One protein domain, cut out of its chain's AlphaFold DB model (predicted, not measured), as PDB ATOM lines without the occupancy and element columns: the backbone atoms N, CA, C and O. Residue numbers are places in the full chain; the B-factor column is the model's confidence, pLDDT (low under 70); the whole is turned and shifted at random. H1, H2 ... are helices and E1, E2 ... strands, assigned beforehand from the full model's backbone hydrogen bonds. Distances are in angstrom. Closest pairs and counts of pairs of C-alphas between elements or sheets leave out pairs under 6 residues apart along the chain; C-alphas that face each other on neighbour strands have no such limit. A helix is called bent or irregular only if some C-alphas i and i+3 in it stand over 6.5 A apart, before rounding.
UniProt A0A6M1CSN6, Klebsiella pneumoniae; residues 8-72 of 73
ATOM      1  N   HIS A   8     161.705  56.006 142.028       93.75
ATOM      2  CA  HIS A   8     161.754  57.353 142.568       93.75
ATOM      3  C   HIS A   8     162.953  57.466 143.502       93.75
ATOM      4  O   HIS A   8     163.382  56.490 144.113       93.75
ATOM      5  N   GLU A   9     163.505  58.665 143.585       93.81
ATOM      6  CA  GLU A   9     164.611  58.991 144.472       93.81
ATOM      7  C   GLU A   9     164.164  60.165 145.340       93.81
ATOM      8  O   GLU A   9     163.715  61.193 144.825       93.81
ATOM      9  N   PHE A  10     164.236  59.987 146.655       93.62
ATOM     10  CA  PHE A  10     163.994  61.035 147.635       93.62
ATOM     11  C   PHE A  10     164.817  60.719 148.880       93.62
ATOM     12  O   PHE A  10     164.514  59.782 149.614       93.62
ATOM     13  N   HIS A  11     165.877  61.489 149.102       93.94
ATOM     14  CA  HIS A  11     166.756  61.340 150.252       93.94
ATOM     15  C   HIS A  11     167.243  62.712 150.717       93.94
ATOM     16  O   HIS A  11     167.315  63.657 149.934       93.94
ATOM     17  N   TYR A  12     167.542  62.811 152.009       95.12
ATOM     18  CA  TYR A  12     168.134  64.009 152.606       95.12
ATOM     19  C   TYR A  12     169.652  63.880 152.752       95.12
ATOM     20  O   TYR A  12     170.373  64.859 152.619       95.12
ATOM     21  N   SER A  13     170.128  62.671 153.045       95.25
ATOM     22  CA  SER A  13     171.542  62.390 153.262       95.25
ATOM     23  C   SER A  13     172.289  62.206 151.950       95.25
ATOM     24  O   SER A  13     171.736  61.676 150.988       95.25
ATOM     25  N   ASP A  14     173.571  62.546 151.961       93.81
ATOM     26  CA  ASP A  14     174.513  62.207 150.901       93.81
ATOM     27  C   ASP A  14     175.350  60.989 151.301       93.81
ATOM     28  O   ASP A  14     175.538  60.692 152.482       93.81
ATOM     29  N   PHE A  15     175.819  60.249 150.298       94.69
ATOM     30  CA  PHE A  15     176.726  59.121 150.487       94.69
ATOM     31  C   PHE A  15     177.997  59.360 149.674       94.69
ATOM     32  O   PHE A  15     177.979  59.268 148.446       94.69
ATOM     33  N   GLU A  16     179.083  59.674 150.377       95.31
ATOM     34  CA  GLU A  16     180.406  59.919 149.803       95.31
ATOM     35  C   GLU A  16     181.266  58.658 149.915       95.31
ATOM     36  O   GLU A  16     181.385  58.053 150.982       95.31
ATOM     37  N   THR A  17     181.847  58.226 148.798       95.94
ATOM     38  CA  THR A  17     182.656  57.010 148.733       95.94
ATOM     39  C   THR A  17     183.585  57.032 147.522       95.94
ATOM     40  O   THR A  17     183.273  57.668 146.517       95.94
ATOM     41  N   ASP A  18     184.670  56.262 147.590       96.62
ATOM     42  CA  ASP A  18     185.559  55.982 146.454       96.62
ATOM     43  C   ASP A  18     185.142  54.725 145.664       96.62
ATOM     44  O   ASP A  18     185.819  54.319 144.715       96.62
ATOM     45  N   LEU A  19     184.041  54.059 146.048       97.31
ATOM     46  CA  LEU A  19     183.545  52.884 145.331       97.31
ATOM     47  C   LEU A  19     183.099  53.249 143.903       97.31
ATOM     48  O   LEU A  19     182.414  54.256 143.706       97.31
ATOM     49  N   PRO A  20     183.402  52.407 142.897       96.81
ATOM     50  CA  PRO A  20     182.925  52.640 141.542       96.81
ATOM     51  C   PRO A  20     181.397  52.535 141.487       96.81
ATOM     52  O   PRO A  20     180.798  51.599 142.022       96.81
ATOM     53  N   SER A  21     180.765  53.488 140.805       96.25
ATOM     54  CA  SER A  21     179.322  53.451 140.573       96.25
ATOM     55  C   SER A  21     178.942  52.303 139.636       96.25
ATOM     56  O   SER A  21     179.564  52.109 138.592       96.25
ATOM     57  N   ALA A  22     177.885  51.577 139.985       93.75
ATOM     58  CA  ALA A  22     177.354  50.467 139.200       93.75
ATOM     59  C   ALA A  22     176.345  50.918 138.129       93.75
ATOM     60  O   ALA A  22     176.116  50.189 137.165       93.75
ATOM     61  N   PHE A  23     175.743  52.104 138.281       92.25
ATOM     62  CA  PHE A  23     174.712  52.607 137.375       92.25
ATOM     63  C   PHE A  23     174.952  54.056 136.942       92.25
ATOM     64  O   PHE A  23     175.476  54.891 137.684       92.25
ATOM     65  N   GLU A  24     174.472  54.352 135.736       93.56
ATOM     66  CA  GLU A  24     174.183  55.707 135.270       93.56
ATOM     67  C   GLU A  24     172.675  55.956 135.405       93.56
ATOM     68  O   GLU A  24     171.855  55.161 134.937       93.56
ATOM     69  N   PHE A  25     172.303  57.047 136.073       94.38
ATOM     70  CA  PHE A  25     170.922  57.430 136.351       94.38
ATOM     71  C   PHE A  25     170.535  58.655 135.547       94.38
ATOM     72  O   PHE A  25     171.258  59.650 135.515       94.38
ATOM     73  N   ILE A  26     169.338  58.610 134.977       95.50
ATOM     74  CA  ILE A  26     168.724  59.750 134.310       95.50
ATOM     75  C   ILE A  26     167.417  60.111 135.006       95.50
ATOM     76  O   ILE A  26     166.624  59.242 135.374       95.50
ATOM     77  N   LYS A  27     167.178  61.413 135.158       95.25
ATOM     78  CA  LYS A  27     165.866  61.962 135.487       95.25
ATOM     79  C   LYS A  27     165.294  62.558 134.216       95.25
ATOM     80  O   LYS A  27     165.751  63.608 133.776       95.25
ATOM     81  N   GLU A  28     164.303  61.885 133.657       94.25
ATOM     82  CA  GLU A  28     163.598  62.322 132.457       94.25
ATOM     83  C   GLU A  28     162.212  62.855 132.830       94.25
ATOM     84  O   GLU A  28     161.529  62.286 133.688       94.25
ATOM     85  N   ARG A  29     161.798  63.957 132.203       93.94
ATOM     86  CA  ARG A  29     160.433  64.488 132.286       93.94
ATOM     87  C   ARG A  29     160.074  65.089 130.935       93.94
ATOM     88  O   ARG A  29     160.850  65.870 130.403       93.94
ATOM     89  N   ASP A  30     158.911  64.719 130.407       95.06
ATOM     90  CA  ASP A  30     158.398  65.206 129.119       95.06
ATOM     91  C   ASP A  30     159.377  64.996 127.941       95.06
ATOM     92  O   ASP A  30     159.440  65.804 127.021       95.06
ATOM     93  N   GLY A  31     160.154  63.904 127.970       93.25
ATOM     94  CA  GLY A  31     161.156  63.563 126.948       93.25
ATOM     95  C   GLY A  31     162.509  64.267 127.105       93.25
ATOM     96  O   GLY A  31     163.444  63.950 126.374       93.25
ATOM     97  N   GLU A  32     162.641  65.172 128.076       96.25
ATOM     98  CA  GLU A  32     163.871  65.917 128.348       96.25
ATOM     99  C   GLU A  32     164.637  65.322 129.537       96.25
ATOM    100  O   GLU A  32     164.066  65.037 130.599       96.25
ATOM    101  N   ILE A  33     165.958  65.171 129.387       96.06
ATOM    102  CA  ILE A  33     166.843  64.742 130.477       96.06
ATOM    103  C   ILE A  33     167.147  65.953 131.359       96.06
ATOM    104  O   ILE A  33     167.937  66.825 131.010       96.06
ATOM    105  N   LEU A  34     166.547  65.982 132.545       96.81
ATOM    106  CA  LEU A  34     166.729  67.058 133.520       96.81
ATOM    107  C   LEU A  34     167.991  66.895 134.365       96.81
ATOM    108  O   LEU A  34     168.543  67.877 134.857       96.81
ATOM    109  N   LYS A  35     168.398  65.649 134.622       96.44
ATOM    110  CA  LYS A  35     169.578  65.324 135.429       96.44
ATOM    111  C   LYS A  35     170.170  64.011 134.943       96.44
ATOM    112  O   LYS A  35     169.433  63.077 134.628       96.44
ATOM    113  N   HIS A  36     171.491  63.944 134.949       95.81
ATOM    114  CA  HIS A  36     172.266  62.736 134.723       95.81
ATOM    115  C   HIS A  36     173.323  62.645 135.825       95.81
ATOM    116  O   HIS A  36     173.989  63.638 136.120       95.81
ATOM    117  N   TRP A  37     173.429  61.495 136.484       95.12
ATOM    118  CA  TRP A  37     174.420  61.262 137.529       95.12
ATOM    119  C   TRP A  37     174.806  59.790 137.587       95.12
ATOM    120  O   TRP A  37     174.095  58.920 137.089       95.12
ATOM    121  N   ARG A  38     175.947  59.514 138.208       94.88
ATOM    122  CA  ARG A  38     176.389  58.157 138.521       94.88
ATOM    123  C   ARG A  38     176.068  57.845 139.969       94.88
ATOM    124  O   ARG A  38     176.068  58.741 140.811       94.88
ATOM    125  N   GLY A  39     175.777  56.588 140.253       94.88
ATOM    126  CA  GLY A  39     175.541  56.142 141.617       94.88
ATOM    127  C   GLY A  39     175.245  54.658 141.671       94.88
ATOM    128  O   GLY A  39     175.443  53.929 140.694       94.88
ATOM    129  N   GLY A  40     174.704  54.228 142.808       95.31
ATOM    130  CA  GLY A  40     174.517  52.813 143.082       95.31
ATOM    131  C   GLY A  40     175.871  52.125 143.240       95.31
ATOM    132  O   GLY A  40     176.789  52.326 142.453       95.31
ATOM    133  N   TYR A  41     176.019  51.308 144.263       96.69
ATOM    134  CA  TYR A  41     177.303  50.722 144.613       96.69
ATOM    135  C   TYR A  41     177.108  49.238 144.843       96.69
ATOM    136  O   TYR A  41     176.124  48.825 145.462       96.69
ATOM    137  N   GLN A  42     178.033  48.440 144.318       94.06
ATOM    138  CA  GLN A  42     177.976  46.994 144.434       94.06
ATOM    139  C   GLN A  42     179.251  46.451 145.066       94.06
ATOM    140  O   GLN A  42     180.354  46.695 144.580       94.06
ATOM    141  N   VAL A  43     179.077  45.679 146.138       94.94
ATOM    142  CA  VAL A  43     180.143  44.928 146.805       94.94
ATOM    143  C   VAL A  43     179.713  43.467 146.854       94.94
ATOM    144  O   VAL A  43     178.776  43.100 147.566       94.94
ATOM    145  N   GLY A  44     180.368  42.627 146.051       91.25
ATOM    146  CA  GLY A  44     179.945  41.240 145.851       91.25
ATOM    147  C   GLY A  44     178.511  41.161 145.316       91.25
ATOM    148  O   GLY A  44     178.187  41.770 144.295       91.25
ATOM    149  N   ASN A  45     177.648  40.435 146.029       90.00
ATOM    150  CA  ASN A  45     176.233  40.255 145.677       90.00
ATOM    151  C   ASN A  45     175.303  41.297 146.322       90.00
ATOM    152  O   ASN A  45     174.086  41.200 146.180       90.00
ATOM    153  N   THR A  46     175.856  42.283 147.032       91.19
ATOM    154  CA  THR A  46     175.080  43.346 147.672       91.19
ATOM    155  C   THR A  46     175.124  44.599 146.817       91.19
ATOM    156  O   THR A  46     176.196  45.156 146.582       91.19
ATOM    157  N   PHE A  47     173.950  45.061 146.393       91.62
ATOM    158  CA  PHE A  47     173.761  46.345 145.731       91.62
ATOM    159  C   PHE A  47     173.062  47.330 146.674       91.62
ATOM    160  O   PHE A  47     172.086  46.972 147.332       91.62
ATOM    161  N   ALA A  48     173.535  48.575 146.709       93.94
ATOM    162  CA  ALA A  48     172.931  49.661 147.472       93.94
ATOM    163  C   ALA A  48     172.834  50.936 146.628       93.94
ATOM    164  O   ALA A  48     173.754  51.282 145.893       93.94
ATOM    165  N   GLY A  49     171.735  51.671 146.765       94.50
ATOM    166  CA  GLY A  49     171.533  52.960 146.111       94.50
ATOM    167  C   GLY A  49     170.239  53.617 146.577       94.50
ATOM    168  O   GLY A  49     169.400  52.968 147.195       94.50
ATOM    169  N   TYR A  50     170.072  54.902 146.262       95.69
ATOM    170  CA  TYR A  50     168.888  55.675 146.656       95.69
ATOM    171  C   TYR A  50     167.670  55.475 145.747       95.69
ATOM    172  O   TYR A  50     166.592  55.985 146.042       95.69
ATOM    173  N   LEU A  51     167.806  54.733 144.643       94.19
ATOM    174  CA  LEU A  51     166.683  54.465 143.757       94.19
ATOM    175  C   LEU A  51     165.720  53.469 144.415       94.19
ATOM    176  O   LEU A  51     166.014  52.279 144.532       94.19
ATOM    177  N   HIS A  52     164.523  53.934 144.757       93.19
ATOM    178  CA  HIS A  52     163.424  53.071 145.169       93.19
ATOM    179  C   HIS A  52     162.832  52.400 143.923       93.19
ATOM    180  O   HIS A  52     162.071  53.007 143.164       93.19
ATOM    181  N   VAL A  53     163.228  51.150 143.674       89.69
ATOM    182  CA  VAL A  53     162.895  50.408 142.449       89.69
ATOM    183  C   VAL A  53     161.438  49.939 142.452       89.69
ATOM    184  O   VAL A  53     160.965  49.315 143.400       89.69
ATOM    185  N   HIS A  54     160.733  50.146 141.338       89.25
ATOM    186  CA  HIS A  54     159.410  49.554 141.119       89.25
ATOM    187  C   HIS A  54     159.526  48.185 140.432       89.25
ATOM    188  O   HIS A  54     159.527  48.118 139.205       89.25
ATOM    189  N   PHE A  55     159.598  47.081 141.177       84.44
ATOM    190  CA  PHE A  55     159.805  45.739 140.590       84.44
ATOM    191  C   PHE A  55     158.709  45.281 139.622       84.44
ATOM    192  O   PHE A  55     158.993  44.609 138.633       84.44
ATOM    193  N   ALA A  56     157.463  45.712 139.841       86.38
ATOM    194  CA  ALA A  56     156.330  45.337 138.994       86.38
ATOM    195  C   ALA A  56     156.489  45.767 137.523       86.38
ATOM    196  O   ALA A  56     155.874  45.182 136.638       86.38
ATOM    197  N   GLN A  57     157.330  46.766 137.237       87.75
ATOM    198  CA  GLN A  57     157.556  47.232 135.867       87.75
ATOM    199  C   GLN A  57     158.326  46.218 135.000       87.75
ATOM    200  O   GLN A  57     158.278  46.308 133.772       87.75
ATOM    201  N   ARG A  58     159.098  45.326 135.638       84.62
ATOM    202  CA  ARG A  58     159.956  44.304 135.020       84.62
ATOM    203  C   ARG A  58     160.096  43.114 135.984       84.62
ATOM    204  O   ARG A  58     161.143  42.964 136.605       84.62
ATOM    205  N   PRO A  59     159.069  42.257 136.113       82.06
ATOM    206  CA  PRO A  59     159.101  41.150 137.072       82.06
ATOM    207  C   PRO A  59     160.296  40.203 136.879       82.06
ATOM    208  O   PRO A  59     160.882  39.765 137.862       82.06
ATOM    209  N   GLY A  60     160.709  39.968 135.626       86.25
ATOM    210  CA  GLY A  60     161.843  39.095 135.297       86.25
ATOM    211  C   GLY A  60     163.213  39.599 135.766       86.25
ATOM    212  O   GLY A  60     164.148  38.814 135.854       86.25
ATOM    213  N   LEU A  61     163.347  40.876 136.148       82.38
ATOM    214  CA  LEU A  61     164.601  41.380 136.722       82.38
ATOM    215  C   LEU A  61     164.951  40.641 138.025       82.38
ATOM    216  O   LEU A  61     166.122  40.384 138.306       82.38
ATOM    217  N   LEU A  62     163.937  40.258 138.806       85.62
ATOM    218  CA  LEU A  62     164.143  39.511 140.044       85.62
ATOM    219  C   LEU A  62     164.704  38.108 139.793       85.62
ATOM    220  O   LEU A  62     165.399  37.579 140.659       85.62
ATOM    221  N   ASP A  63     164.470  37.526 138.615       88.88
ATOM    222  CA  ASP A  63     164.951  36.182 138.287       88.88
ATOM    223  C   ASP A  63     166.482  36.126 138.306       88.88
ATOM    224  O   ASP A  63     167.060  35.164 138.811       88.88
ATOM    225  N   HIS A  64     167.150  37.192 137.852       85.94
ATOM    226  CA  HIS A  64     168.607  37.302 137.915       85.94
ATOM    227  C   HIS A  64     169.123  37.314 139.357       85.94
ATOM    228  O   HIS A  64     170.104  36.639 139.673       85.94
ATOM    229  N   TRP A  65     168.450  38.043 140.249       85.62
ATOM    230  CA  TRP A  65     168.818  38.088 141.664       85.62
ATOM    231  C   TRP A  65     168.559  36.757 142.361       85.62
ATOM    232  O   TRP A  65     169.405  36.294 143.124       85.62
ATOM    233  N   PHE A  66     167.434  36.106 142.069       90.00
ATOM    234  CA  PHE A  66     167.136  34.786 142.614       90.00
ATOM    235  C   PHE A  66     168.113  33.723 142.112       90.00
ATOM    236  O   PHE A  66     168.540  32.882 142.901       90.00
ATOM    237  N   ALA A  67     168.495  33.760 140.834       92.06
ATOM    238  CA  ALA A  67     169.492  32.850 140.278       92.06
ATOM    239  C   ALA A  67     170.851  33.021 140.972       92.06
ATOM    240  O   ALA A  67     171.438  32.031 141.408       92.06
ATOM    241  N   LEU A  68     171.306  34.266 141.151       89.88
ATOM    242  CA  LEU A  68     172.551  34.575 141.856       89.88
ATOM    243  C   LEU A  68     172.504  34.151 143.331       89.88
ATOM    244  O   LEU A  68     173.450  33.552 143.837       89.88
ATOM    245  N   ALA A  69     171.398  34.425 144.027       90.06
ATOM    246  CA  ALA A  69     171.228  34.021 145.419       90.06
ATOM    247  C   ALA A  69     171.263  32.492 145.584       90.06
ATOM    248  O   ALA A  69     171.788  31.991 146.573       90.06
ATOM    249  N   ARG A  70     170.736  31.741 144.609       93.94
ATOM    250  CA  ARG A  70     170.773  30.272 144.611       93.94
ATOM    251  C   ARG A  70     172.140  29.700 144.247       93.94
ATOM    252  O   ARG A  70     172.439  28.604 144.694       93.94
ATOM    253  N   SER A  71     172.950  30.396 143.449       92.75
ATOM    254  CA  SER A  71     174.267  29.893 143.027       92.75
ATOM    255  C   SER A  71     175.345  29.987 144.110       92.75
ATOM    256  O   SER A  71     176.452  29.505 143.899       92.75
ATOM    257  N   VAL A  72     175.056  30.669 145.220       87.12
ATOM    258  CA  VAL A  72     175.968  30.822 146.367       87.12
ATOM    259  C   VAL A  72     175.564  29.971 147.578       87.12
ATOM    260  O   VAL A  72     176.155  30.127 148.646       87.12
TER     261      VAL A  72
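What this domain is: This is residues 8 to 72 of the 73 residues of a protein of Klebsiella pneumoniae (UniProt A0A6M1CSN6). A long hairpin, E1 and E2, continues at the far end of the bent E2 into a short third strand, E3; a link then leads away to H1, which lies off the sheet, and residues 55 to 64 stick out. The printed part has 65 residues, with three named strands and one named helix in the order E1, E2, E3, H1 along the chain; the sheet's order is E1 - E2 - E3, all antiparallel, and the class is mixed, helices and strands. The whole is loose, radius of gyration of the C-alphas 14.0 A, spanning 39 by 30 by 18 A.

Where its parts are: After residues 8 to 20, with no named element, E1 is residues 21 to 29, 23.4 A, from C-alpha 21 at (179.322, 53.451, 140.573). E2 is residues 32 to 43, 32.3 A, and bends by 54 degrees at residue 35. E3 is residues 46 to 48, 6.7 A. H1 is residues 61 to 70, 15.0 A, ending at C-alpha 70 (170.773, 30.272, 144.611).

How they stand to each other: E1, E2 and E3 form a meander, each strand the antiparallel neighbour of the one before. In hairpin E1 and E2, N 25 and O 37 are within hydrogen-bond range, 2.8 A. In hairpin E2 and E3, N 41 and O 48 are, 2.8 A. H1 is not on the sheet; 5 of its 6 O i to N i+4 pairs are within range.

The domain as a whole: The C-alphas farthest apart, Asp 30 and Val 72, are 42.3 A apart. The printed part has no cut; the E3 to H1 link, 12 residues, is long. No printed residue is under 70 in pLDDT.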